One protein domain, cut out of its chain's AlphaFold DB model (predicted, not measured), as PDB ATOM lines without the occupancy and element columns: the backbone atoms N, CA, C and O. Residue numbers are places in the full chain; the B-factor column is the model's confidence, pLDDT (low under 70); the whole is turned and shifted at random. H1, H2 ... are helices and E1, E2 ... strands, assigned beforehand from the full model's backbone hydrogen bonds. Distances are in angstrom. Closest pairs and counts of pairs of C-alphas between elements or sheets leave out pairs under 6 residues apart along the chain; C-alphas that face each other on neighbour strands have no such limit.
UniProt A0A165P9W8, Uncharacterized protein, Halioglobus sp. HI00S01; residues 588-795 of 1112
ATOM      1  N   PRO A 588     -56.865   2.766  32.855       76.12
ATOM      2  CA  PRO A 588     -57.543   2.180  31.697       76.12
ATOM      3  C   PRO A 588     -56.587   1.604  30.641       76.12
ATOM      4  O   PRO A 588     -56.791   0.488  30.181       76.12
ATOM      5  N   ASP A 589     -55.475   2.296  30.355       76.19
ATOM      6  CA  ASP A 589     -54.430   1.867  29.405       76.19
ATOM      7  C   ASP A 589     -53.517   0.720  29.906       76.19
ATOM      8  O   ASP A 589     -52.481   0.406  29.309       76.19
ATOM      9  N   GLY A 590     -53.871   0.093  31.030       79.94
ATOM     10  CA  GLY A 590     -53.147  -1.022  31.628       79.94
ATOM     11  C   GLY A 590     -51.887  -0.636  32.413       79.94
ATOM     12  O   GLY A 590     -51.197  -1.538  32.908       79.94
ATOM     13  N   ARG A 591     -51.561   0.657  32.567       86.19
ATOM     14  CA  ARG A 591     -50.422   1.108  33.390       86.19
ATOM     15  C   ARG A 591     -50.773   1.136  34.875       86.19
ATOM     16  O   ARG A 591     -51.804   1.651  35.292       86.19
ATOM     17  N   ARG A 592     -49.891   0.587  35.709       90.88
ATOM     18  CA  ARG A 592     -50.094   0.549  37.165       90.88
ATOM     19  C   ARG A 592     -50.018   1.951  37.773       90.88
ATOM     20  O   ARG A 592     -49.140   2.731  37.400       90.88
ATOM     21  N   ILE A 593     -50.858   2.208  38.771       93.69
ATOM     22  CA  ILE A 593     -50.866   3.419  39.594       93.69
ATOM     23  C   ILE A 593     -50.963   3.047  41.084       93.69
ATOM     24  O   ILE A 593     -51.737   2.180  41.479       93.69
ATOM     25  N   VAL A 594     -50.154   3.684  41.929       97.25
ATOM     26  CA  VAL A 594     -50.183   3.533  43.390       97.25
ATOM     27  C   VAL A 594     -50.248   4.916  44.020       97.25
ATOM     28  O   VAL A 594     -49.276   5.667  43.943       97.25
ATOM     29  N   ALA A 595     -51.361   5.238  44.670       98.06
ATOM     30  CA  ALA A 595     -51.520   6.468  45.438       98.06
ATOM     31  C   ALA A 595     -51.597   6.165  46.940       98.06
ATOM     32  O   ALA A 595     -52.101   5.120  47.356       98.06
ATOM     33  N   GLY A 596     -51.084   7.070  47.770       97.94
ATOM     34  CA  GLY A 596     -51.195   6.958  49.220       97.94
ATOM     35  C   GLY A 596     -50.635   8.158  49.974       97.94
ATOM     36  O   GLY A 596     -50.225   9.163  49.393       97.94
ATOM     37  N   THR A 597     -50.601   8.037  51.303       98.12
ATOM     38  CA  THR A 597     -50.084   9.076  52.204       98.12
ATOM     39  C   THR A 597     -48.996   8.550  53.141       98.12
ATOM     40  O   THR A 597     -48.919   7.357  53.448       98.12
ATOM     41  N   VAL A 598     -48.113   9.444  53.594       98.25
ATOM     42  CA  VAL A 598     -47.097   9.158  54.616       98.25
ATOM     43  C   VAL A 598     -46.882  10.365  55.532       98.25
ATOM     44  O   VAL A 598     -46.736  11.496  55.079       98.25
ATOM     45  N   GLU A 599     -46.844  10.132  56.843       98.12
ATOM     46  CA  GLU A 599     -46.449  11.148  57.825       98.12
ATOM     47  C   GLU A 599     -44.932  11.352  57.788       98.12
ATOM     48  O   GLU A 599     -44.189  10.424  58.113       98.12
ATOM     49  N   SER A 600     -44.466  12.564  57.465       97.38
ATOM     50  CA  SER A 600     -43.040  12.908  57.532       97.38
ATOM     51  C   SER A 600     -42.755  13.946  58.617       97.38
ATOM     52  O   SER A 600     -43.227  15.090  58.552       97.38
ATOM     53  N   ASP A 601     -41.943  13.554  59.607       95.62
ATOM     54  CA  ASP A 601     -41.341  14.436  60.622       95.62
ATOM     55  C   ASP A 601     -39.941  14.951  60.224       95.62
ATOM     56  O   ASP A 601     -39.295  15.680  60.983       95.62
ATOM     57  N   LEU A 602     -39.498  14.615  59.009       95.38
ATOM     58  CA  LEU A 602     -38.225  15.014  58.415       95.38
ATOM     59  C   LEU A 602     -38.378  16.319  57.609       95.38
ATOM     60  O   LEU A 602     -39.482  16.782  57.322       95.38
ATOM     61  N   THR A 603     -37.274  16.991  57.277       96.50
ATOM     62  CA  THR A 603     -37.283  18.191  56.415       96.50
ATOM     63  C   THR A 603     -35.914  18.370  55.759       96.50
ATOM     64  O   THR A 603     -34.898  18.282  56.449       96.50
ATOM     65  N   SER A 604     -35.891  18.649  54.454       96.69
ATOM     66  CA  SER A 604     -34.677  18.988  53.686       96.69
ATOM     67  C   SER A 604     -34.577  20.498  53.408       96.69
ATOM     68  O   SER A 604     -35.564  21.217  53.553       96.69
ATOM     69  N   GLY A 605     -33.397  20.996  53.038       94.94
ATOM     70  CA  GLY A 605     -33.171  22.411  52.688       94.94
ATOM     71  C   GLY A 605     -31.702  22.823  52.827       94.94
ATOM     72  O   GLY A 605     -30.974  22.213  53.619       94.94
ATOM     73  N   SER A 606     -31.261  23.835  52.074       93.69
ATOM     74  CA  SER A 606     -29.842  24.211  51.902       93.69
ATOM     75  C   SER A 606     -29.140  24.516  53.236       93.69
ATOM     76  O   SER A 606     -28.037  24.031  53.515       93.69
ATOM     77  N   THR A 607     -29.817  25.266  54.111       92.56
ATOM     78  CA  THR A 607     -29.280  25.783  55.377       92.56
ATOM     79  C   THR A 607     -29.450  24.824  56.561       92.56
ATOM     80  O   THR A 607     -28.915  25.073  57.650       92.56
ATOM     81  N   LEU A 608     -30.162  23.704  56.385       93.38
ATOM     82  CA  LEU A 608     -30.409  22.735  57.452       93.38
ATOM     83  C   LEU A 608     -29.182  21.849  57.713       93.38
ATOM     84  O   LEU A 608     -28.456  21.441  56.812       93.38
ATOM     85  N   ALA A 609     -28.972  21.453  58.972       91.69
ATOM     86  CA  ALA A 609     -27.800  20.660  59.371       91.69
ATOM     87  C   ALA A 609     -27.741  19.235  58.768       91.69
ATOM     88  O   ALA A 609     -26.699  18.581  58.862       91.69
ATOM     89  N   ALA A 610     -28.843  18.756  58.182       90.38
ATOM     90  CA  ALA A 610     -28.917  17.518  57.407       90.38
ATOM     91  C   ALA A 610     -28.951  17.754  55.881       90.38
ATOM     92  O   ALA A 610     -28.827  16.790  55.128       90.38
ATOM     93  N   GLY A 611     -29.076  19.009  55.431       93.75
ATOM     94  CA  GLY A 611     -29.119  19.402  54.025       93.75
ATOM     95  C   GLY A 611     -30.140  18.606  53.213       93.75
ATOM     96  O   GLY A 611     -31.291  18.439  53.611       93.75
ATOM     97  N   TRP A 612     -29.653  18.052  52.105       94.81
ATOM     98  CA  TRP A 612     -30.381  17.193  51.170       94.81
ATOM     99  C   TRP A 612     -29.944  15.720  51.257       94.81
ATOM    100  O   TRP A 612     -29.734  15.046  50.246       94.81
ATOM    101  N   LEU A 613     -29.713  15.208  52.469       94.88
ATOM    102  CA  LEU A 613     -29.467  13.777  52.672       94.88
ATOM    103  C   LEU A 613     -30.762  12.987  52.438       94.88
ATOM    104  O   LEU A 613     -31.761  13.258  53.093       94.88
ATOM    105  N   THR A 614     -30.730  11.931  51.619       93.94
ATOM    106  CA  THR A 614     -31.902  11.059  51.358       93.94
ATOM    107  C   THR A 614     -32.425  10.327  52.605       93.94
ATOM    108  O   THR A 614     -33.528   9.795  52.614       93.94
ATOM    109  N   SER A 615     -31.685  10.363  53.719       94.69
ATOM    110  CA  SER A 615     -32.192   9.997  55.048       94.69
ATOM    111  C   SER A 615     -33.102  11.063  55.688       94.69
ATOM    112  O   SER A 615     -33.357  10.983  56.887       94.69
ATOM    113  N   GLN A 616     -33.519  12.094  54.947       95.44
ATOM    114  CA  GLN A 616     -34.533  13.101  55.302       95.44
ATOM    115  C   GLN A 616     -35.784  13.001  54.402       95.44
ATOM    116  O   GLN A 616     -36.571  13.942  54.334       95.44
ATOM    117  N   THR A 617     -35.955  11.862  53.723       97.31
ATOM    118  CA  THR A 617     -37.129  11.509  52.910       97.31
ATOM    119  C   THR A 617     -37.637  10.118  53.295       97.31
ATOM    120  O   THR A 617     -36.834   9.231  53.598       97.31
ATOM    121  N   GLU A 618     -38.953   9.929  53.279       98.12
ATOM    122  CA  GLU A 618     -39.624   8.674  53.624       98.12
ATOM    123  C   GLU A 618     -39.574   7.695  52.449       98.12
ATOM    124  O   GLU A 618     -39.808   8.081  51.306       98.12
ATOM    125  N   ASN A 619     -39.305   6.415  52.715       97.62
ATOM    126  CA  ASN A 619     -39.309   5.382  51.679       97.62
ATOM    127  C   ASN A 619     -40.716   4.793  51.515       97.62
ATOM    128  O   ASN A 619     -41.208   4.113  52.418       97.62
ATOM    129  N   VAL A 620     -41.316   5.027  50.348       97.81
ATOM    130  CA  VAL A 620     -42.674   4.591  49.976       97.81
ATOM    131  C   VAL A 620     -42.666   3.521  48.874       97.81
ATOM    132  O   VAL A 620     -43.698   3.234  48.280       97.81
ATOM    133  N   SER A 621     -41.506   2.907  48.603       96.56
ATOM    134  CA  SER A 621     -41.318   1.905  47.539       96.56
ATOM    135  C   SER A 621     -42.301   0.727  47.680       96.56
ATOM    136  O   SER A 621     -42.169  -0.057  48.630       96.56
ATOM    137  N   PRO A 622     -43.253   0.541  46.746       93.38
ATOM    138  CA  PRO A 622     -44.243  -0.526  46.839       93.38
ATOM    139  C   PRO A 622     -43.676  -1.883  46.392       93.38
ATOM    140  O   PRO A 622     -42.568  -1.992  45.861       93.38
ATOM    141  N   ALA A 623     -44.448  -2.949  46.621       90.31
ATOM    142  CA  ALA A 623     -44.104  -4.314  46.229       90.31
ATOM    143  C   ALA A 623     -45.287  -4.960  45.474       90.31
ATOM    144  O   ALA A 623     -46.305  -5.221  46.112       90.31
ATOM    145  N   PRO A 624     -45.173  -5.272  44.165       92.50
ATOM    146  CA  PRO A 624     -43.972  -5.195  43.326       92.50
ATOM    147  C   PRO A 624     -43.463  -3.763  43.104       92.50
ATOM    148  O   PRO A 624     -44.200  -2.794  43.279       92.50
ATOM    149  N   ALA A 625     -42.189  -3.652  42.728       93.44
ATOM    150  CA  ALA A 625     -41.593  -2.388  42.310       93.44
ATOM    151  C   ALA A 625     -42.049  -2.022  40.887       93.44
ATOM    152  O   ALA A 625     -42.278  -2.913  40.066       93.44
ATOM    153  N   PHE A 626     -42.140  -0.721  40.624       94.12
ATOM    154  CA  PHE A 626     -42.261  -0.144  39.283       94.12
ATOM    155  C   PHE A 626     -40.969  -0.362  38.479       94.12
ATOM    156  O   PHE A 626     -39.912  -0.612  39.069       94.12
ATOM    157  N   ALA A 627     -41.040  -0.287  37.149       92.31
ATOM    158  CA  ALA A 627     -39.869  -0.329  36.273       92.31
ATOM    159  C   ALA A 627     -39.311   1.085  36.047       92.31
ATOM    160  O   ALA A 627     -38.147   1.333  36.379       92.31
ATOM    161  N   GLU A 628     -40.153   2.002  35.570       92.44
ATOM    162  CA  GLU A 628     -39.855   3.423  35.371       92.44
ATOM    163  C   GLU A 628     -41.008   4.255  35.986       92.44
ATOM    164  O   GLU A 628     -42.052   4.437  35.361       92.44
ATOM    165  N   PRO A 629     -40.888   4.693  37.258       95.44
ATOM    166  CA  PRO A 629     -41.945   5.433  37.948       95.44
ATOM    167  C   PRO A 629     -41.853   6.952  37.727       95.44
ATOM    168  O   PRO A 629     -40.847   7.574  38.071       95.44
ATOM    169  N   ALA A 630     -42.946   7.574  37.284       95.94
ATOM    170  CA  ALA A 630     -43.205   8.989  37.549       95.94
ATOM    171  C   ALA A 630     -43.831   9.135  38.948       95.94
ATOM    172  O   ALA A 630     -44.590   8.266  39.388       95.94
ATOM    173  N   VAL A 631     -43.490  10.211  39.668       98.19
ATOM    174  CA  VAL A 631     -43.948  10.438  41.048       98.19
ATOM    175  C   VAL A 631     -44.423  11.872  41.235       98.19
ATOM    176  O   VAL A 631     -43.634  12.814  41.187       98.19
ATOM    177  N   PHE A 632     -45.711  12.000  41.521       98.44
ATOM    178  CA  PHE A 632     -46.389  13.238  41.885       98.44
ATOM    179  C   PHE A 632     -46.626  13.239  43.397       98.44
ATOM    180  O   PHE A 632     -46.676  12.177  44.024       98.44
ATOM    181  N   GLY A 633     -46.767  14.407  44.017       97.50
ATOM    182  CA  GLY A 633     -47.029  14.471  45.450       97.50
ATOM    183  C   GLY A 633     -47.047  15.880  46.017       97.50
ATOM    184  O   GLY A 633     -46.704  16.850  45.347       97.50
ATOM    185  N   GLN A 634     -47.501  15.983  47.263       98.12
ATOM    186  CA  GLN A 634     -47.970  17.236  47.847       98.12
ATOM    187  C   GLN A 634     -47.872  17.208  49.371       98.12
ATOM    188  O   GLN A 634     -48.054  16.171  50.009       98.12
ATOM    189  N   VAL A 635     -47.657  18.376  49.981       98.31
ATOM    190  CA  VAL A 635     -47.878  18.554  51.421       98.31
ATOM    191  C   VAL A 635     -49.382  18.749  51.637       98.31
ATOM    192  O   VAL A 635     -49.909  19.835  51.376       98.31
ATOM    193  N   MET A 636     -50.066  17.676  52.047       96.69
ATOM    194  CA  MET A 636     -51.534  17.578  52.151       96.69
ATOM    195  C   MET A 636     -52.103  18.054  53.497       96.69
ATOM    196  O   MET A 636     -53.318  18.058  53.695       96.69
ATOM    197  N   SER A 637     -51.243  18.461  54.432       95.81
ATOM    198  CA  SER A 637     -51.646  19.039  55.713       95.81
ATOM    199  C   SER A 637     -51.040  20.424  55.963       95.81
ATOM    200  O   SER A 637     -50.141  20.901  55.260       95.81
ATOM    201  N   PHE A 638     -51.569  21.085  56.994       95.81
ATOM    202  CA  PHE A 638     -51.183  22.426  57.435       95.81
ATOM    203  C   PHE A 638     -50.911  22.452  58.951       95.81
ATOM    204  O   PHE A 638     -51.407  23.306  59.690       95.81
ATOM    205  N   ASN A 639     -50.148  21.467  59.431       96.38
ATOM    206  CA  ASN A 639     -49.702  21.365  60.822       96.38
ATOM    207  C   ASN A 639     -48.588  22.378  61.129       96.38
ATOM    208  O   ASN A 639     -48.479  22.847  62.266       96.38
ATOM    209  N   ASP A 640     -47.774  22.740  60.131       95.69
ATOM    210  CA  ASP A 640     -46.858  23.875  60.180       95.69
ATOM    211  C   ASP A 640     -47.367  25.005  59.280       95.69
ATOM    212  O   ASP A 640     -47.573  24.851  58.076       95.69
ATOM    213  N   THR A 641     -47.555  26.187  59.867       94.12
ATOM    214  CA  THR A 641     -48.108  27.346  59.151       94.12
ATOM    215  C   THR A 641     -47.127  27.968  58.154       94.12
ATOM    216  O   THR A 641     -47.501  28.874  57.409       94.12
ATOM    217  N   ARG A 642     -45.856  27.550  58.174       94.75
ATOM    218  CA  ARG A 642     -44.795  28.012  57.268       94.75
ATOM    219  C   ARG A 642     -44.759  27.131  56.021       94.75
ATOM    220  O   ARG A 642     -45.103  25.957  56.092       94.75
ATOM    221  N   PHE A 643     -44.325  27.691  54.894       94.94
ATOM    222  CA  PHE A 643     -44.281  26.967  53.621       94.94
ATOM    223  C   PHE A 643     -43.363  25.732  53.678       94.94
ATOM    224  O   PHE A 643     -42.366  25.720  54.404       94.94
ATOM    225  N   SER A 644     -43.679  24.718  52.884       96.12
ATOM    226  CA  SER A 644     -42.752  23.652  52.497       96.12
ATOM    227  C   SER A 644     -43.273  23.017  51.217       96.12
ATOM    228  O   SER A 644     -44.474  22.754  51.140       96.12
ATOM    229  N   ALA A 645     -42.393  22.769  50.254       96.69
ATOM    230  CA  ALA A 645     -42.719  22.097  48.999       96.69
ATOM    231  C   ALA A 645     -42.413  20.592  49.083       96.69
ATOM    232  O   ALA A 645     -41.634  20.152  49.937       96.69
ATOM    233  N   PHE A 646     -43.064  19.801  48.229       97.88
ATOM    234  CA  PHE A 646     -42.837  18.362  48.078       97.88
ATOM    235  C   PHE A 646     -41.686  18.097  47.097       97.88
ATOM    236  O   PHE A 646     -41.533  18.826  46.123       97.88
ATOM    237  N   TRP A 647     -40.910  17.032  47.325       96.56
ATOM    238  CA  TRP A 647     -39.908  16.537  46.374       96.56
ATOM    239  C   TRP A 647     -39.712  15.016  46.495       96.56
ATOM    240  O   TRP A 647     -40.075  14.409  47.511       96.56
ATOM    241  N   SER A 648     -39.108  14.391  45.479       97.25
ATOM    242  CA  SER A 648     -38.870  12.939  45.429       97.25
ATOM    243  C   SER A 648     -37.468  12.563  44.919       97.25
ATOM    244  O   SER A 648     -36.821  13.340  44.223       97.25
ATOM    245  N   ASN A 649     -36.967  11.378  45.290       97.00
ATOM    246  CA  ASN A 649     -35.656  10.850  44.870       97.00
ATOM    247  C   ASN A 649     -35.583   9.309  44.962       97.00
ATOM    248  O   ASN A 649     -36.419   8.686  45.619       97.00
ATOM    249  N   ASN A 650     -34.547   8.674  44.394       96.88
ATOM    250  CA  ASN A 650     -34.379   7.204  44.421       96.88
ATOM    251  C   ASN A 650     -33.900   6.582  45.756       96.88
ATOM    252  O   ASN A 650     -33.246   5.532  45.789       96.88
ATOM    253  N   CYS A 651     -34.139   7.258  46.881       96.94
ATOM    254  CA  CYS A 651     -33.617   6.953  48.219       96.94
ATOM    255  C   CYS A 651     -32.078   6.952  48.363       96.94
ATOM    256  O   CYS A 651     -31.570   6.865  49.487       96.94
ATOM    257  N   SER A 652     -31.312   7.033  47.269       96.44
ATOM    258  CA  SER A 652     -29.871   6.736  47.242       96.44
ATOM    259  C   SER A 652     -29.013   7.946  46.869       96.44
ATOM    260  O   SER A 652     -27.903   8.089  47.388       96.44
ATOM    261  N   ALA A 653     -29.524   8.827  46.013       95.25
ATOM    262  CA  ALA A 653     -28.956  10.133  45.703       95.25
ATOM    263  C   ALA A 653     -30.087  11.158  45.548       95.25
ATOM    264  O   ALA A 653     -31.144  10.826  45.030       95.25
ATOM    265  N   ARG A 654     -29.856  12.407  45.976       93.75
ATOM    266  CA  ARG A 654     -30.806  13.512  45.749       93.75
ATOM    267  C   ARG A 654     -30.941  13.849  44.255       93.75
ATOM    268  O   ARG A 654     -32.031  14.133  43.790       93.75
ATOM    269  N   THR A 655     -29.824  13.748  43.529       94.81
ATOM    270  CA  THR A 655     -29.654  14.073  42.106       94.81
ATOM    271  C   THR A 655     -30.018  12.876  41.219       94.81
ATOM    272  O   THR A 655     -29.223  12.413  40.397       94.81
ATOM    273  N   ALA A 656     -31.126  12.220  41.557       95.75
ATOM    274  CA  ALA A 656     -31.626  11.039  40.875       95.75
ATOM    275  C   ALA A 656     -33.132  10.916  41.155       95.75
ATOM    276  O   ALA A 656     -33.506  10.739  42.325       95.75
ATOM    277  N   PRO A 657     -33.994  11.006  40.127       96.06
ATOM    278  CA  PRO A 657     -35.430  10.839  40.305       96.06
ATOM    279  C   PRO A 657     -35.737   9.398  40.748       96.06
ATOM    280  O   PRO A 657     -34.883   8.520  40.592       96.06
ATOM    281  N   PRO A 658     -36.923   9.135  41.323       97.19
ATOM    282  CA  PRO A 658     -37.347   7.793  41.716       97.19
ATOM    283  C   PRO A 658     -37.127   6.731  40.626       97.19
ATOM    284  O   PRO A 658     -37.349   6.982  39.445       97.19
ATOM    285  N   ASP A 659     -36.695   5.533  41.023       95.62
ATOM    286  CA  ASP A 659     -36.390   4.438  40.096       95.62
ATOM    287  C   ASP A 659     -36.791   3.063  40.665       95.62
ATOM    288  O   ASP A 659     -37.217   2.929  41.814       95.62
ATOM    289  N   SER A 660     -36.649   2.002  39.863       94.38
ATOM    290  CA  SER A 660     -36.942   0.615  40.278       94.38
ATOM    291  C   SER A 660     -36.080   0.084  41.443       94.38
ATOM    292  O   SER A 660     -36.355  -0.994  41.982       94.38
ATOM    293  N   GLY A 661     -35.035   0.809  41.848       93.06
ATOM    294  CA  GLY A 661     -34.222   0.565  43.038       93.06
ATOM    295  C   GLY A 661     -34.722   1.275  44.303       93.06
ATOM    296  O   GLY A 661     -34.376   0.829  45.403       93.06
ATOM    297  N   GLY A 662     -35.545   2.319  44.180       96.38
ATOM    298  CA  GLY A 662     -36.162   3.002  45.315       96.38
ATOM    299  C   GLY A 662     -37.035   4.200  44.934       96.38
ATOM    300  O   GLY A 662     -36.724   4.959  44.021       96.38
ATOM    301  N   ILE A 663     -38.098   4.403  45.709       98.25
ATOM    302  CA  ILE A 663     -38.971   5.576  45.665       98.25
ATOM    303  C   ILE A 663     -39.007   6.185  47.069       98.25
ATOM    304  O   ILE A 663     -39.527   5.576  48.012       98.25
ATOM    305  N   CYS A 664     -38.428   7.375  47.209       98.25
ATOM    306  CA  CYS A 664     -38.474   8.173  48.427       98.25
ATOM    307  C   CYS A 664     -39.110   9.537  48.164       98.25
ATOM    308  O   CYS A 664     -38.821  10.182  47.159       98.25
ATOM    309  N   VAL A 665     -39.939   9.984  49.104       98.44
ATOM    310  CA  VAL A 665     -40.687  11.247  49.043       98.44
ATOM    311  C   VAL A 665     -40.433  12.073  50.296       98.44
ATOM    312  O   VAL A 665     -40.144  11.536  51.366       98.44
ATOM    313  N   GLY A 666     -40.516  13.392  50.198       97.25
ATOM    314  CA  GLY A 666     -40.293  14.254  51.347       97.25
ATOM    315  C   GLY A 666     -40.719  15.688  51.109       97.25
ATOM    316  O   GLY A 666     -41.335  16.024  50.101       97.25
ATOM    317  N   LYS A 667     -40.350  16.547  52.058       97.19
ATOM    318  CA  LYS A 667     -40.580  17.989  51.982       97.19
ATOM    319  C   LYS A 667     -39.296  18.779  52.190       97.19
ATOM    320  O   LYS A 667     -38.427  18.371  52.971       97.19
ATOM    321  N   HIS A 668     -39.202  19.916  51.516       96.38
ATOM    322  CA  HIS A 668     -38.123  20.884  51.680       96.38
ATOM    323  C   HIS A 668     -38.651  22.269  52.043       96.38
ATOM    324  O   HIS A 668     -39.848  22.549  51.966       96.38
ATOM    325  N   VAL A 669     -37.736  23.119  52.501       95.56
ATOM    326  CA  VAL A 669     -37.990  24.519  52.882       95.56
ATOM    327  C   VAL A 669     -37.055  25.486  52.153       95.56
ATOM    328  O   VAL A 669     -36.833  26.583  52.651       95.56
ATOM    329  N   GLY A 670     -36.480  25.020  51.039       94.06
ATOM    330  CA  GLY A 670     -35.436  25.695  50.273       94.06
ATOM    331  C   GLY A 670     -34.317  26.235  51.167       94.06
ATOM    332  O   GLY A 670     -33.673  25.461  51.891       94.06
ATOM    333  N   GLU A 671     -34.151  27.557  51.179       93.62
ATOM    334  CA  GLU A 671     -33.148  28.275  51.980       93.62
ATOM    335  C   GLU A 671     -33.543  28.473  53.464       93.62
ATOM    336  O   GLU A 671     -32.676  28.745  54.305       93.62
ATOM    337  N   ASP A 672     -34.814  28.308  53.863       94.12
ATOM    338  CA  ASP A 672     -35.265  28.660  55.222       94.12
ATOM    339  C   ASP A 672     -34.578  27.827  56.321       94.12
ATOM    340  O   ASP A 672     -34.764  26.621  56.484       94.12
ATOM    341  N   THR A 673     -33.864  28.566  57.171       89.50
ATOM    342  CA  THR A 673     -33.059  28.184  58.344       89.50
ATOM    343  C   THR A 673     -33.683  27.252  59.400       89.50
ATOM    344  O   THR A 673     -33.076  27.034  60.456       89.50
ATOM    345  N   SER A 674     -34.889  26.713  59.197       88.25
ATOM    346  CA  SER A 674     -35.606  25.939  60.213       88.25
ATOM    347  C   SER A 674     -36.559  24.860  59.670       88.25
ATOM    348  O   SER A 674     -37.519  25.140  58.958       88.25
ATOM    349  N   GLY A 675     -36.362  23.614  60.119       90.75
ATOM    350  CA  GLY A 675     -37.247  22.485  59.795       90.75
ATOM    351  C   GLY A 675     -38.706  22.680  60.239       90.75
ATOM    352  O   GLY A 675     -39.015  23.562  61.056       90.75
ATOM    353  N   ARG A 676     -39.610  21.862  59.689       94.25
ATOM    354  CA  ARG A 676     -41.062  21.934  59.933       94.25
ATOM    355  C   ARG A 676     -41.537  20.926  60.982       94.25
ATOM    356  O   ARG A 676     -40.817  20.000  61.342       94.25
ATOM    357  N   GLY A 677     -42.756  21.119  61.485       95.31
ATOM    358  CA  GLY A 677     -43.500  20.069  62.191       95.31
ATOM    359  C   GLY A 677     -43.832  18.877  61.281       95.31
ATOM    360  O   GLY A 677     -43.615  18.933  60.069       95.31
ATOM    361  N   SER A 678     -44.359  17.791  61.853       97.19
ATOM    362  CA  SER A 678     -44.856  16.640  61.082       97.19
ATOM    363  C   SER A 678     -45.983  17.068  60.142       97.19
ATOM    364  O   SER A 678     -46.891  17.776  60.566       97.19
ATOM    365  N   GLU A 679     -45.919  16.656  58.879       98.19
ATOM    366  CA  GLU A 679     -46.961  16.909  57.875       98.19
ATOM    367  C   GLU A 679     -47.236  15.603  57.128       98.19
ATOM    368  O   GLU A 679     -46.302  14.833  56.872       98.19
ATOM    369  N   THR A 680     -48.491  15.402  56.748       98.31
ATOM    370  CA  THR A 680     -48.935  14.351  55.840       98.31
ATOM    371  C   THR A 680     -48.488  14.703  54.424       98.31
ATOM    372  O   THR A 680     -48.794  15.784  53.910       98.31
ATOM    373  N   LEU A 681     -47.751  13.798  53.788       98.56
ATOM    374  CA  LEU A 681     -47.371  13.884  52.384       98.56
ATOM    375  C   LEU A 681     -48.244  12.933  51.573       98.56
ATOM    376  O   LEU A 681     -48.264  11.737  51.864       98.56
ATOM    377  N   GLY A 682     -48.932  13.458  50.566       98.38
ATOM    378  CA  GLY A 682     -49.532  12.653  49.507       98.38
ATOM    379  C   GLY A 682     -48.490  12.280  48.466       98.38
ATOM    380  O   GLY A 682     -47.594  13.078  48.179       98.38
ATOM    381  N   TYR A 683     -48.609  11.085  47.898       98.50
ATOM    382  CA  TYR A 683     -47.820  10.653  46.751       98.50
ATOM    383  C   TYR A 683     -48.660   9.798  45.801       98.50
ATOM    384  O   TYR A 683     -49.458   8.969  46.236       98.50
ATOM    385  N   ILE A 684     -48.440   9.984  44.503       98.56
ATOM    386  CA  ILE A 684     -49.009   9.191  43.411       98.56
ATOM    387  C   ILE A 684     -47.826   8.696  42.579       98.56
ATOM    388  O   ILE A 684     -46.986   9.486  42.153       98.56
ATOM    389  N   ILE A 685     -47.741   7.386  42.375       97.94
ATOM    390  CA  ILE A 685     -46.682   6.708  41.625       97.94
ATOM    391  C   ILE A 685     -47.337   6.036  40.424       97.94
ATOM    392  O   ILE A 685     -48.243   5.226  40.607       97.94
ATOM    393  N   VAL A 686     -46.870   6.322  39.214       95.56
ATOM    394  CA  VAL A 686     -47.423   5.753  37.976       95.56
ATOM    395  C   VAL A 686     -46.301   5.256  37.069       95.56
ATOM    396  O   VAL A 686     -45.224   5.847  37.005       95.56
ATOM    397  N   GLU A 687     -46.529   4.123  36.413       93.44
ATOM    398  CA  GLU A 687     -45.571   3.521  35.482       93.44
ATOM    399  C   GLU A 687     -45.536   4.321  34.170       93.44
ATOM    400  O   GLU A 687     -46.584   4.594  33.592       93.44
ATOM    401  N   THR A 688     -44.354   4.673  33.661       89.38
ATOM    402  CA  THR A 688     -44.213   5.392  32.379       89.38
ATOM    403  C   THR A 688     -43.943   4.464  31.193       89.38
ATOM    404  O   THR A 688     -43.965   4.911  30.047       89.38
ATOM    405  N   THR A 689     -43.718   3.163  31.427       74.94
ATOM    406  CA  THR A 689     -43.496   2.171  30.364       74.94
ATOM    407  C   THR A 689     -44.699   1.258  30.116       74.94
ATOM    408  O   THR A 689     -45.363   0.788  31.035       74.94
ATOM    409  N   GLY A 690     -44.954   0.947  28.841       55.38
ATOM    410  CA  GLY A 690     -45.971  -0.023  28.403       55.38
ATOM    411  C   GLY A 690     -47.115   0.599  27.602       55.38
ATOM    412  O   GLY A 690     -47.490   0.041  26.575       55.38
ATOM    413  N   GLY A 691     -47.567   1.782  28.018       54.25
ATOM    414  CA  GLY A 691     -48.486   2.667  27.300       54.25
ATOM    415  C   GLY A 691     -47.957   4.104  27.328       54.25
ATOM    416  O   GLY A 691     -47.071   4.416  28.122       54.25
ATOM    417  N   THR A 692     -48.462   4.967  26.447       55.69
ATOM    418  CA  THR A 692     -48.058   6.389  26.373       55.69
ATOM    419  C   THR A 692     -49.271   7.294  26.550       55.69
ATOM    420  O   THR A 692     -49.253   8.190  27.391       55.69
ATOM    421  N   ILE A 693     -50.337   6.973  25.815       60.81
ATOM    422  CA  ILE A 693     -51.583   7.724  25.713       60.81
ATOM    423  C   ILE A 693     -52.719   6.830  26.222       60.81
ATOM    424  O   ILE A 693     -52.963   5.778  25.625       60.81
ATOM    425  N   GLY A 694     -53.421   7.250  27.273       67.56
ATOM    426  CA  GLY A 694     -54.816   6.857  27.467       67.56
ATOM    427  C   GLY A 694     -55.681   7.663  26.500       67.56
ATOM    428  O   GLY A 694     -55.373   8.825  26.244       67.56
ATOM    429  N   SER A 695     -56.711   7.060  25.907       70.56
ATOM    430  CA  SER A 695     -57.524   7.685  24.856       70.56
ATOM    431  C   SER A 695     -58.950   7.982  25.322       70.56
ATOM    432  O   SER A 695     -59.466   7.297  26.201       70.56
ATOM    433  N   VAL A 696     -59.612   8.945  24.665       67.25
ATOM    434  CA  VAL A 696     -61.037   9.281  24.870       67.25
ATOM    435  C   VAL A 696     -61.905   8.024  24.893       67.25
ATOM    436  O   VAL A 696     -62.623   7.758  25.849       67.25
ATOM    437  N   ALA A 697     -61.741   7.174  23.876       62.84
ATOM    438  CA  ALA A 697     -62.479   5.923  23.718       62.84
ATOM    439  C   ALA A 697     -62.147   4.835  24.768       62.84
ATOM    440  O   ALA A 697     -62.624   3.710  24.631       62.84
ATOM    441  N   ALA A 698     -61.310   5.125  25.767       61.44
ATOM    442  CA  ALA A 698     -60.932   4.196  26.824       61.44
ATOM    443  C   ALA A 698     -61.319   4.651  28.244       61.44
ATOM    444  O   ALA A 698     -61.197   3.817  29.132       61.44
ATOM    445  N   ASN A 699     -61.727   5.911  28.486       65.62
ATOM    446  CA  ASN A 699     -62.327   6.359  29.767       65.62
ATOM    447  C   ASN A 699     -62.830   7.825  29.729       65.62
ATOM    448  O   ASN A 699     -62.577   8.587  30.663       65.62
ATOM    449  N   GLY A 700     -63.439   8.281  28.632       68.81
ATOM    450  CA  GLY A 700     -63.822   9.683  28.421       68.81
ATOM    451  C   GLY A 700     -62.650  10.605  28.108       68.81
ATOM    452  O   GLY A 700     -62.616  11.199  27.036       68.81
ATOM    453  N   ALA A 701     -61.683  10.721  29.020       79.31
ATOM    454  CA  ALA A 701     -60.528  11.609  28.892       79.31
ATOM    455  C   ALA A 701     -59.298  10.911  28.286       79.31
ATOM    456  O   ALA A 701     -58.906   9.817  28.705       79.31
ATOM    457  N   ALA A 702     -58.629  11.583  27.347       85.25
ATOM    458  CA  ALA A 702     -57.292  11.201  26.905       85.25
ATOM    459  C   ALA A 702     -56.211  11.841  27.790       85.25
ATOM    460  O   ALA A 702     -56.331  12.989  28.216       85.25
ATOM    461  N   TYR A 703     -55.127  11.108  28.055       90.19
ATOM    462  CA  TYR A 703     -54.046  11.570  28.929       90.19
ATOM    463  C   TYR A 703     -52.679  10.994  28.556       90.19
ATOM    464  O   TYR A 703     -52.564   9.854  28.101       90.19
ATOM    465  N   GLU A 704     -51.624  11.756  28.821       92.44
ATOM    466  CA  GLU A 704     -50.229  11.322  28.710       92.44
ATOM    467  C   GLU A 704     -49.495  11.598  30.026       92.44
ATOM    468  O   GLU A 704     -49.690  12.635  30.654       92.44
ATOM    469  N   VAL A 705     -48.645  10.660  30.461       93.25
ATOM    470  CA  VAL A 705     -47.875  10.790  31.707       93.25
ATOM    471  C   VAL A 705     -46.470  10.217  31.570       93.25
ATOM    472  O   VAL A 705     -46.290   9.080  31.121       93.25
ATOM    473  N   PHE A 706     -45.474  11.022  31.946       93.38
ATOM    474  CA  PHE A 706     -44.050  10.746  31.754       93.38
ATOM    475  C   PHE A 706     -43.163  11.433  32.807       93.38
ATOM    476  O   PHE A 706     -43.578  12.330  33.540       93.38
ATOM    477  N   LEU A 707     -41.897  11.010  32.864       94.56
ATOM    478  CA  LEU A 707     -40.822  11.727  33.548       94.56
ATOM    479  C   LEU A 707     -39.969  12.427  32.486       94.56
ATOM    480  O   LEU A 707     -39.389  11.763  31.626       94.56
ATOM    481  N   GLY A 708     -39.922  13.756  32.525       93.88
ATOM    482  CA  GLY A 708     -39.261  14.555  31.501       93.88
ATOM    483  C   GLY A 708     -37.733  14.578  31.594       93.88
ATOM    484  O   GLY A 708     -37.115  14.061  32.531       93.88
ATOM    485  N   THR A 709     -37.099  15.185  30.588       93.25
ATOM    486  CA  THR A 709     -35.640  15.350  30.543       93.25
ATOM    487  C   THR A 709     -35.135  16.353  31.575       93.25
ATOM    488  O   THR A 709     -35.851  17.266  31.979       93.25
ATOM    489  N   ASP A 710     -33.873  16.186  31.967       94.31
ATOM    490  CA  ASP A 710     -33.105  17.140  32.772       94.31
ATOM    491  C   ASP A 710     -32.852  18.418  31.950       94.31
ATOM    492  O   ASP A 710     -31.918  18.480  31.142       94.31
ATOM    493  N   SER A 711     -33.781  19.376  32.040       93.75
ATOM    494  CA  SER A 711     -33.806  20.557  31.160       93.75
ATOM    495  C   SER A 711     -34.683  21.731  31.612       93.75
ATOM    496  O   SER A 711     -34.513  22.816  31.060       93.75
ATOM    497  N   ILE A 712     -35.598  21.565  32.574       95.25
ATOM    498  CA  ILE A 712     -36.424  22.681  33.077       95.25
ATOM    499  C   ILE A 712     -35.589  23.486  34.074       95.25
ATOM    500  O   ILE A 712     -34.947  22.884  34.930       95.25
ATOM    501  N   GLN A 713     -35.561  24.817  33.963       94.38
ATOM    502  CA  GLN A 713     -34.733  25.676  34.822       94.38
ATOM    503  C   GLN A 713     -35.562  26.729  35.572       94.38
ATOM    504  O   GLN A 713     -36.786  26.792  35.439       94.38
ATOM    505  N   GLY A 714     -34.889  27.558  36.374       92.94
ATOM    506  CA  GLY A 714     -35.533  28.596  37.180       92.94
ATOM    507  C   GLY A 714     -36.316  29.650  36.387       92.94
ATOM    508  O   GLY A 714     -35.906  30.048  35.291       92.94
ATOM    509  N   VAL A 715     -37.394  30.170  36.984       92.00
ATOM    510  CA  VAL A 715     -38.175  31.316  36.467       92.00
ATOM    511  C   VAL A 715     -37.350  32.603  36.306       92.00
ATOM    512  O   VAL A 715     -37.704  33.459  35.503       92.00
ATOM    513  N   GLY A 716     -36.228  32.746  37.020       84.31
ATOM    514  CA  GLY A 716     -35.274  33.848  36.825       84.31
ATOM    515  C   GLY A 716     -34.289  33.663  35.659       84.31
ATOM    516  O   GLY A 716     -33.467  34.553  35.434       84.31
ATOM    517  N   GLY A 717     -34.334  32.512  34.972       72.94
ATOM    518  CA  GLY A 717     -33.343  32.057  33.991       72.94
ATOM    519  C   GLY A 717     -33.447  32.678  32.593       72.94
ATOM    520  O   GLY A 717     -34.006  33.754  32.396       72.94
ATOM    521  N   THR A 718     -32.866  32.008  31.590       66.31
ATOM    522  CA  THR A 718     -32.729  32.552  30.227       66.31
ATOM    523  C   THR A 718     -33.738  31.999  29.219       66.31
ATOM    524  O   THR A 718     -33.522  30.908  28.689       66.31
ATOM    525  N   PRO A 719     -34.662  32.869  28.786       77.25
ATOM    526  CA  PRO A 719     -35.876  33.145  29.545       77.25
ATOM    527  C   PRO A 719     -36.798  31.905  29.580       77.25
ATOM    528  O   PRO A 719     -36.823  31.145  28.611       77.25
ATOM    529  N   PRO A 720     -37.565  31.690  30.660       87.62
ATOM    530  CA  PRO A 720     -38.635  30.691  30.682       87.62
ATOM    531  C   PRO A 720     -39.835  31.138  29.804       87.62
ATOM    532  O   PRO A 720     -39.915  32.322  29.464       87.62
ATOM    533  N   PRO A 721     -40.798  30.249  29.489       92.38
ATOM    534  CA  PRO A 721     -40.875  28.845  29.901       92.38
ATOM    535  C   PRO A 721     -39.890  27.917  29.181       92.38
ATOM    536  O   PRO A 721     -39.360  28.214  28.113       92.38
ATOM    537  N   TYR A 722     -39.673  26.755  29.789       95.31
ATOM    538  CA  TYR A 722     -38.969  25.616  29.213       95.31
ATOM    539  C   TYR A 722     -40.004  24.544  28.871       95.31
ATOM    540  O   TYR A 722     -40.859  24.239  29.704       95.31
ATOM    541  N   THR A 723     -39.939  23.972  27.668       94.88
ATOM    542  CA  THR A 723     -40.986  23.061  27.189       94.88
ATOM    543  C   THR A 723     -40.584  21.591  27.213       94.88
ATOM    544  O   THR A 723     -39.420  21.223  27.019       94.88
ATOM    545  N   TYR A 724     -41.581  20.731  27.425       96.50
ATOM    546  CA  TYR A 724     -41.548  19.354  26.944       96.50
ATOM    547  C   TYR A 724     -42.582  19.210  25.821       96.50
ATOM    548  O   TYR A 724     -43.723  19.647  25.966       96.50
ATOM    549  N   ALA A 725     -42.189  18.575  24.717       95.12
ATOM    550  CA  ALA A 725     -43.114  18.219  23.646       95.12
ATOM    551  C   ALA A 725     -43.994  17.033  24.070       95.12
ATOM    552  O   ALA A 725     -43.496  16.069  24.659       95.12
ATOM    553  N   LEU A 726     -45.279  17.112  23.736       93.50
ATOM    554  CA  LEU A 726     -46.304  16.112  24.020       93.50
ATOM    555  C   LEU A 726     -46.573  15.243  22.781       93.50
ATOM    556  O   LEU A 726     -46.113  15.525  21.671       93.50
ATOM    557  N   SER A 727     -47.314  14.155  22.968       89.56
ATOM    558  CA  SER A 727     -47.658  13.205  21.906       89.56
ATOM    559  C   SER A 727     -48.859  13.615  21.044       89.56
ATOM    560  O   SER A 727     -48.974  13.111  19.923       89.56
ATOM    561  N   SER A 728     -49.700  14.546  21.513       88.31
ATOM    562  CA  SER A 728     -50.750  15.193  20.718       88.31
ATOM    563  C   SER A 728     -50.878  16.689  21.020       88.31
ATOM    564  O   SER A 728     -50.437  17.164  22.065       88.31
ATOM    565  N   SER A 729     -51.504  17.416  20.093       89.31
ATOM    566  CA  SER A 729     -51.899  18.826  20.221       89.31
ATOM    567  C   SER A 729     -53.146  19.048  21.074       89.31
ATOM    568  O   SER A 729     -53.435  20.184  21.425       89.31
ATOM    569  N   ASP A 730     -53.877  17.975  21.369       87.31
ATOM    570  CA  ASP A 730     -55.238  18.024  21.920       87.31
ATOM    571  C   ASP A 730     -55.252  18.175  23.453       87.31
ATOM    572  O   ASP A 730     -56.312  18.255  24.060       87.31
ATOM    573  N   TYR A 731     -54.076  18.188  24.090       91.56
ATOM    574  CA  TYR A 731     -53.920  18.376  25.531       91.56
ATOM    575  C   TYR A 731     -54.000  19.859  25.920       91.56
ATOM    576  O   TYR A 731     -53.311  20.685  25.319       91.56
ATOM    577  N   VAL A 732     -54.787  20.169  26.959       91.00
ATOM    578  CA  VAL A 732     -55.072  21.549  27.422       91.00
ATOM    579  C   VAL A 732     -54.888  21.765  28.933       91.00
ATOM    580  O   VAL A 732     -54.682  22.891  29.370       91.00
ATOM    581  N   SER A 733     -54.882  20.699  29.743       93.06
ATOM    582  CA  SER A 733     -54.652  20.752  31.200       93.06
ATOM    583  C   SER A 733     -53.550  19.768  31.614       93.06
ATOM    584  O   SER A 733     -53.204  18.846  30.868       93.06
ATOM    585  N   GLY A 734     -52.964  19.948  32.802       94.88
ATOM    586  CA  GLY A 734     -52.005  18.996  33.356       94.88
ATOM    587  C   GLY A 734     -51.362  19.405  34.678       94.88
ATOM    588  O   GLY A 734     -51.341  20.569  35.059       94.88
ATOM    589  N   VAL A 735     -50.757  18.432  35.361       97.56
ATOM    590  CA  VAL A 735     -49.975  18.636  36.588       97.56
ATOM    591  C   VAL A 735     -48.504  18.283  36.383       97.56
ATOM    592  O   VAL A 735     -48.148  17.353  35.657       97.56
ATOM    593  N   ALA A 736     -47.635  19.022  37.067       97.44
ATOM    594  CA  ALA A 736     -46.185  18.918  36.969       97.44
ATOM    595  C   ALA A 736     -45.527  18.982  38.362       97.44
ATOM    596  O   ALA A 736     -45.809  19.892  39.145       97.44
ATOM    597  N   ILE A 737     -44.651  18.022  38.689       97.06
ATOM    598  CA  ILE A 737     -43.988  17.901  40.003       97.06
ATOM    599  C   ILE A 737     -42.483  17.642  39.856       97.06
ATOM    600  O   ILE A 737     -42.045  16.813  39.062       97.06
ATOM    601  N   HIS A 738     -41.686  18.346  40.662       93.94
ATOM    602  CA  HIS A 738     -40.226  18.243  40.690       93.94
ATOM    603  C   HIS A 738     -39.772  16.857  41.198       93.94
ATOM    604  O   HIS A 738     -40.142  16.421  42.295       93.94
ATOM    605  N   ALA A 739     -38.959  16.166  40.397       92.81
ATOM    606  CA  ALA A 739     -38.355  14.877  40.721       92.81
ATOM    607  C   ALA A 739     -36.824  14.983  40.652       92.81
ATOM    608  O   ALA A 739     -36.288  15.552  39.709       92.81
ATOM    609  N   ALA A 740     -36.126  14.388  41.626       92.94
ATOM    610  CA  ALA A 740     -34.751  14.746  41.997       92.94
ATOM    611  C   ALA A 740     -34.650  16.140  42.659       92.94
ATOM    612  O   ALA A 740     -35.642  16.672  43.159       92.94
ATOM    613  N   MET A 741     -33.413  16.631  42.787       91.62
ATOM    614  CA  MET A 741     -33.024  17.960  43.267       91.62
ATOM    615  C   MET A 741     -31.514  18.124  43.005       91.62
ATOM    616  O   MET A 741     -30.688  17.692  43.826       91.62
ATOM    617  N   ASP A 742     -31.143  18.705  41.869       89.19
ATOM    618  CA  ASP A 742     -29.766  18.948  41.423       89.19
ATOM    619  C   ASP A 742     -29.245  20.322  41.869       89.19
ATOM    620  O   ASP A 742     -28.117  20.404  42.382       89.19
ATOM    621  N   GLY A 743     -30.085  21.359  41.834       82.81
ATOM    622  CA  GLY A 743     -29.854  22.647  42.509       82.81
ATOM    623  C   GLY A 743     -29.637  22.474  44.016       82.81
ATOM    624  O   GLY A 743     -30.030  21.461  44.595       82.81
ATOM    625  N   ALA A 744     -28.918  23.379  44.685       84.81
ATOM    626  CA  ALA A 744     -28.570  23.209  46.106       84.81
ATOM    627  C   ALA A 744     -29.550  23.896  47.069       84.81
ATOM    628  O   ALA A 744     -29.513  23.609  48.272       84.81
ATOM    629  N   ASP A 745     -30.408  24.757  46.533       88.56
ATOM    630  CA  ASP A 745     -31.014  25.860  47.265       88.56
ATOM    631  C   ASP A 745     -32.517  25.568  47.441       88.56
ATOM    632  O   ASP A 745     -32.896  25.164  48.543       88.56
ATOM    633  N   GLY A 746     -33.282  25.436  46.351       91.00
ATOM    634  CA  GLY A 746     -34.210  24.315  46.130       91.00
ATOM    635  C   GLY A 746     -35.678  24.675  45.885       91.00
ATOM    636  O   GLY A 746     -36.438  24.872  46.840       91.00
ATOM    637  N   GLY A 747     -36.095  24.625  44.617       94.06
ATOM    638  CA  GLY A 747     -37.422  25.004  44.117       94.06
ATOM    639  C   GLY A 747     -38.419  23.867  43.829       94.06
ATOM    640  O   GLY A 747     -38.185  22.695  44.129       94.06
ATOM    641  N   TRP A 748     -39.560  24.223  43.239       96.25
ATOM    642  CA  TRP A 748     -40.682  23.352  42.856       96.25
ATOM    643  C   TRP A 748     -41.145  23.655  41.424       96.25
ATOM    644  O   TRP A 748     -40.956  24.759  40.924       96.25
ATOM    645  N   ALA A 749     -41.766  22.683  40.754       97.00
ATOM    646  CA  ALA A 749     -42.297  22.889  39.408       97.00
ATOM    647  C   ALA A 749     -43.519  23.828  39.418       97.00
ATOM    648  O   ALA A 749     -44.358  23.760  40.321       97.00
ATOM    649  N   VAL A 750     -43.620  24.669  38.390       97.62
ATOM    650  CA  VAL A 750     -44.782  25.515  38.085       97.62
ATOM    651  C   VAL A 750     -45.155  25.390  36.613       97.62
ATOM    652  O   VAL A 750     -44.285  25.190  35.760       97.62
ATOM    653  N   LEU A 751     -46.445  25.548  36.326       97.69
ATOM    654  CA  LEU A 751     -46.919  25.842  34.978       97.69
ATOM    655  C   LEU A 751     -46.709  27.335  34.700       97.69
ATOM    656  O   LEU A 751     -46.971  28.173  35.567       97.69
ATOM    657  N   LEU A 752     -46.241  27.666  33.502       95.44
ATOM    658  CA  LEU A 752     -45.995  29.041  33.071       95.44
ATOM    659  C   LEU A 752     -46.193  29.100  31.551       95.44
ATOM    660  O   LEU A 752     -45.412  28.461  30.850       95.44
ATOM    661  N   PRO A 753     -47.186  29.827  31.019       90.12
ATOM    662  CA  PRO A 753     -47.407  29.895  29.583       90.12
ATOM    663  C   PRO A 753     -46.356  30.769  28.871       90.12
ATOM    664  O   PRO A 753     -45.682  31.578  29.517       90.12
ATOM    665  N   PRO A 754     -46.224  30.655  27.533       84.00
ATOM    666  CA  PRO A 754     -45.340  31.507  26.730       84.00
ATOM    667  C   PRO A 754     -45.610  33.010  26.884       84.00
ATOM    668  O   PRO A 754     -44.685  33.816  26.801       84.00
ATOM    669  N   ASN A 755     -46.874  33.388  27.080       80.19
ATOM    670  CA  ASN A 755     -47.326  34.745  27.376       80.19
ATOM    671  C   ASN A 755     -48.698  34.711  28.085       80.19
ATOM    672  O   ASN A 755     -49.347  33.667  28.145       80.19
ATOM    673  N   ALA A 756     -49.159  35.858  28.588       66.06
ATOM    674  CA  ALA A 756     -50.390  35.967  29.380       66.06
ATOM    675  C   ALA A 756     -51.711  35.721  28.609       66.06
ATOM    676  O   ALA A 756     -52.766  35.701  29.235       66.06
ATOM    677  N   MET A 757     -51.662  35.536  27.282       58.34
ATOM    678  CA  MET A 757     -52.804  35.244  26.399       58.34
ATOM    679  C   MET A 757     -52.759  33.805  25.841       58.34
ATOM    680  O   MET A 757     -53.356  33.519  24.806       58.34
ATOM    681  N   THR A 758     -52.001  32.907  26.478       70.81
ATOM    682  CA  THR A 758     -51.831  31.506  26.053       70.81
ATOM    683  C   THR A 758     -51.909  30.561  27.242       70.81
ATOM    684  O   THR A 758     -51.482  30.926  28.337       70.81
ATOM    685  N   ASP A 759     -52.383  29.339  27.019       87.62
ATOM    686  CA  ASP A 759     -52.463  28.314  28.058       87.62
ATOM    687  C   ASP A 759     -51.125  27.581  28.253       87.62
ATOM    688  O   ASP A 759     -50.362  27.394  27.294       87.62
ATOM    689  N   PRO A 760     -50.802  27.142  29.487       92.06
ATOM    690  CA  PRO A 760     -49.532  26.483  29.778       92.06
ATOM    691  C   PRO A 760     -49.401  25.104  29.121       92.06
ATOM    692  O   PRO A 760     -48.276  24.648  28.908       92.06
ATOM    693  N   VAL A 761     -50.509  24.451  28.771       94.62
ATOM    694  CA  VAL A 761     -50.537  23.258  27.916       94.62
ATOM    695  C   VAL A 761     -51.237  23.663  26.623       94.62
ATOM    696  O   VAL A 761     -52.424  23.968  26.634       94.62
ATOM    697  N   SER A 762     -50.491  23.770  25.526       89.00
ATOM    698  CA  SER A 762     -51.029  24.268  24.255       89.00
ATOM    699  C   SER A 762     -50.138  23.878  23.073       89.00
ATOM    700  O   SER A 762     -48.946  23.611  23.227       89.00
ATOM    701  N   ALA A 763     -50.721  23.802  21.871       85.75
ATOM    702  CA  ALA A 763     -50.029  23.501  20.606       85.75
ATOM    703  C   ALA A 763     -49.184  22.198  20.576       85.75
ATOM    704  O   ALA A 763     -48.360  22.015  19.677       85.75
ATOM    705  N   GLY A 764     -49.406  21.275  21.517       91.19
ATOM    706  CA  GLY A 764     -48.620  20.045  21.672       91.19
ATOM    707  C   GLY A 764     -47.352  20.191  22.519       91.19
ATOM    708  O   GLY A 764     -46.474  19.331  22.447       91.19
ATOM    709  N   GLU A 765     -47.242  21.241  23.333       94.62
ATOM    710  CA  GLU A 765     -46.175  21.422  24.322       94.62
ATOM    711  C   GLU A 765     -46.757  21.735  25.712       94.62
ATOM    712  O   GLU A 765     -47.805  22.371  25.841       94.62
ATOM    713  N   ILE A 766     -46.062  21.304  26.769       96.31
ATOM    714  CA  ILE A 766     -46.286  21.792  28.138       96.31
ATOM    715  C   ILE A 766     -45.176  22.770  28.519       96.31
ATOM    716  O   ILE A 766     -43.988  22.478  28.352       96.31
ATOM    717  N   ASN A 767     -45.573  23.921  29.052       96.69
ATOM    718  CA  ASN A 767     -44.723  25.065  29.338       96.69
ATOM    719  C   ASN A 767     -44.483  25.178  30.852       96.69
ATOM    720  O   ASN A 767     -45.413  25.349  31.646       96.69
ATOM    721  N   LEU A 768     -43.220  25.024  31.254       96.94
ATOM    722  CA  LEU A 768     -42.817  24.801  32.643       96.94
ATOM    723  C   LEU A 768     -41.695  25.738  33.086       96.94
ATOM    724  O   LEU A 768     -40.874  26.205  32.293       96.94
ATOM    725  N   ALA A 769     -41.583  25.915  34.398       96.50
ATOM    726  CA  ALA A 769     -40.371  26.404  35.040       96.50
ATOM    727  C   ALA A 769     -40.211  25.793  36.441       96.50
ATOM    728  O   ALA A 769     -41.120  25.140  36.961       96.50
ATOM    729  N   ILE A 770     -39.054  26.018  37.061       95.62
ATOM    730  CA  ILE A 770     -38.860  25.828  38.501       95.62
ATOM    731  C   ILE A 770     -39.027  27.189  39.194       95.62
ATOM    732  O   ILE A 770     -38.324  28.146  38.866       95.62
ATOM    733  N   ASP A 771     -39.955  27.288  40.142       94.81
ATOM    734  CA  ASP A 771     -40.091  28.427  41.058       94.81
ATOM    735  C   ASP A 771     -39.362  28.133  42.378       94.81
ATOM    736  O   ASP A 771     -39.201  26.979  42.770       94.81
ATOM    737  N   GLU A 772     -38.882  29.171  43.056       92.44
ATOM    738  CA  GLU A 772     -37.936  29.074  44.171       92.44
ATOM    739  C   GLU A 772     -38.193  30.172  45.212       92.44
ATOM    740  O   GLU A 772     -38.834  31.187  44.923       92.44
ATOM    741  N   ASP A 773     -37.751  29.962  46.456       92.19
ATOM    742  CA  ASP A 773     -37.973  30.925  47.535       92.19
ATOM    743  C   ASP A 773     -36.922  32.040  47.573       92.19
ATOM    744  O   ASP A 773     -35.738  31.810  47.364       92.19
ATOM    745  N   THR A 774     -37.346  33.261  47.913       92.81
ATOM    746  CA  THR A 774     -36.435  34.408  48.062       92.81
ATOM    747  C   THR A 774     -36.029  34.629  49.533       92.81
ATOM    748  O   THR A 774     -36.193  35.737  50.059       92.81
ATOM    749  N   ILE A 775     -35.602  33.581  50.261       91.50
ATOM    750  CA  ILE A 775     -35.331  33.615  51.721       91.50
ATOM    751  C   ILE A 775     -33.853  33.335  52.075       91.50
ATOM    752  O   ILE A 775     -33.537  32.740  53.110       91.50
ATOM    753  N   GLY A 776     -32.917  33.881  51.304       87.00
ATOM    754  CA  GLY A 776     -31.509  33.943  51.719       87.00
ATOM    755  C   GLY A 776     -30.701  34.912  50.872       87.00
ATOM    756  O   GLY A 776     -30.083  35.842  51.412       87.00
ATOM    757  N   ASP A 777     -30.835  34.791  49.557       85.94
ATOM    758  CA  ASP A 777     -30.714  35.906  48.627       85.94
ATOM    759  C   ASP A 777     -32.106  36.371  48.138       85.94
ATOM    760  O   ASP A 777     -32.997  36.595  48.961       85.94
ATOM    761  N   GLY A 778     -32.266  36.658  46.850       87.12
ATOM    762  CA  GLY A 778     -33.436  37.331  46.280       87.12
ATOM    763  C   GLY A 778     -33.592  37.037  44.795       87.12
ATOM    764  O   GLY A 778     -33.922  37.933  44.020       87.12
ATOM    765  N   GLU A 779     -33.249  35.813  44.411       89.44
ATOM    766  CA  GLU A 779     -33.153  35.335  43.039       89.44
ATOM    767  C   GLU A 779     -33.934  34.003  42.894       89.44
ATOM    768  O   GLU A 779     -34.474  33.516  43.886       89.44
ATOM    769  N   ARG A 780     -34.127  33.498  41.667       91.69
ATOM    770  CA  ARG A 780     -35.002  32.344  41.335       91.69
ATOM    771  C   ARG A 780     -34.436  31.520  40.150       91.69
ATOM    772  O   ARG A 780     -35.172  31.144  39.233       91.69
ATOM    773  N   ASN A 781     -33.112  31.343  40.082       88.12
ATOM    774  CA  ASN A 781     -32.367  30.658  39.014       88.12
ATOM    775  C   ASN A 781     -31.955  29.238  39.426       88.12
ATOM    776  O   ASN A 781     -30.792  28.964  39.733       88.12
ATOM    777  N   HIS A 782     -32.879  28.296  39.303       88.50
ATOM    778  CA  HIS A 782     -32.537  26.886  39.414       88.50
ATOM    779  C   HIS A 782     -31.636  26.396  38.262       88.50
ATOM    780  O   HIS A 782     -31.658  26.931  37.147       88.50
ATOM    781  N   THR A 783     -30.871  25.330  38.520       90.12
ATOM    782  CA  THR A 783     -30.210  24.517  37.485       90.12
ATOM    783  C   THR A 783     -31.226  23.840  36.557       90.12
ATOM    784  O   THR A 783     -32.428  24.019  36.707       90.12
ATOM    785  N   ALA A 784     -30.750  23.087  35.557       92.44
ATOM    786  CA  ALA A 784     -31.623  22.112  34.912       92.44
ATOM    787  C   ALA A 784     -32.068  21.069  35.951       92.44
ATOM    788  O   ALA A 784     -31.248  20.620  36.752       92.44
ATOM    789  N   GLU A 785     -33.358  20.748  35.942       92.44
ATOM    790  CA  GLU A 785     -33.993  19.738  36.783       92.44
ATOM    791  C   GLU A 785     -34.918  18.840  35.944       92.44
ATOM    792  O   GLU A 785     -35.254  19.144  34.788       92.44
ATOM    793  N   GLN A 786     -35.376  17.740  36.554       93.88
ATOM    794  CA  GLN A 786     -36.379  16.841  35.986       93.88
ATOM    795  C   GLN A 786     -37.760  17.071  36.608       93.88
ATOM    796  O   GLN A 786     -37.915  17.222  37.822       93.88
ATOM    797  N   VAL A 787     -38.794  17.037  35.769       96.38
ATOM    798  CA  VAL A 787     -40.187  17.205  36.192       96.38
ATOM    799  C   VAL A 787     -41.007  16.009  35.704       96.38
ATOM    800  O   VAL A 787     -40.930  15.616  34.539       96.38
ATOM    801  N   ALA A 788     -41.764  15.393  36.613       97.12
ATOM    802  CA  ALA A 788     -42.807  14.430  36.279       97.12
ATOM    803  C   ALA A 788     -44.052  15.200  35.824       97.12
ATOM    804  O   ALA A 788     -44.453  16.147  36.498       97.12
ATOM    805  N   VAL A 789     -44.638  14.807  34.693       96.75
ATOM    806  CA  VAL A 789     -45.744  15.513  34.027       96.75
ATOM    807  C   VAL A 789     -46.874  14.548  33.708       96.75
ATOM    808  O   VAL A 789     -46.611  13.450  33.217       96.75
ATOM    809  N   TRP A 790     -48.111  14.982  33.944       96.38
ATOM    810  CA  TRP A 790     -49.338  14.319  33.508       96.38
ATOM    811  C   TRP A 790     -50.251  15.358  32.848       96.38
ATOM    812  O   TRP A 790     -50.611  16.331  33.503       96.38
ATOM    813  N   VAL A 791     -50.606  15.174  31.576       95.69
ATOM    814  CA  VAL A 791     -51.490  16.067  30.799       95.69
ATOM    815  C   VAL A 791     -52.786  15.373  30.385       95.69
ATOM    816  O   VAL A 791     -52.818  14.143  30.288       95.69
ATOM    817  N   PHE A 792     -53.828  16.167  30.132       92.81
ATOM    818  CA  PHE A 792     -55.198  15.743  29.831       92.81
ATOM    819  C   PHE A 792     -55.789  16.549  28.663       92.81
ATOM    820  O   PHE A 792     -55.431  17.709  28.451       92.81
ATOM    821  N   ASP A 793     -56.685  15.927  27.895       88.75
ATOM    822  CA  ASP A 793     -57.335  16.488  26.692       88.75
ATOM    823  C   ASP A 793     -58.484  17.466  26.968       88.75
ATOM    824  O   ASP A 793     -59.139  17.954  26.052       88.75
ATOM    825  N   ARG A 794     -58.738  17.733  28.247       85.62
ATOM    826  CA  ARG A 794     -59.755  18.648  28.752       85.62
ATOM    827  C   ARG A 794     -59.322  19.194  30.101       85.62
ATOM    828  O   ARG A 794     -58.602  18.517  30.842       85.62
ATOM    829  N   GLU A 795     -59.792  20.388  30.434       85.12
ATOM    830  CA  GLU A 795     -59.873  20.787  31.837       85.12
ATOM    831  C   GLU A 795     -60.816  19.832  32.579       85.12
ATOM    832  O   GLU A 795     -61.720  19.244  31.987       85.12
TER     833      GLU A 795
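This is residues 588 to 795 of the 1112 residues of an uncharacterized protein of Halioglobus sp. HI00S01 (UniProt A0A165P9W8). With little regular structure, this is a stack of sheets, face to face in turn, making two sandwiches: E1-E5-E2 with E3-E4, then E6-E11-E8 with E7-E10-E9; E2 and E3 meet E8 between them. The printed part has 208 residues, of which the named elements hold only 73, and these are mostly strand: eleven strands, E1 to E11, each sheet antiparallel, with one helix, H1, between E5 and E6. The whole is compact, with radius of gyration of the C-alphas 16.7 A and spans 51 by 42 by 28 A.

E1, residues 592 to 600, begins at C-alpha (-50.094, 0.549, 37.165). E2 is 629 to 635, E3 645 to 649, E4 664 to 668, E5 679 to 687, 26.1 A long, H1 696 to 699, E6 703 to 707, E7 722 to 725, E8 733 to 739, E9 748 to 751, E10 765 to 771, E11 786 to 792.

N 594 of E1 and O 685 of E5 are 2.8 A apart. The closest C-alphas of E2 and E8, Phe 632 and Ile 737, are 5.6 A apart.

The printed part has no cut. Residues 690 to 694 and 696 to 700 are among those under pLDDT 70.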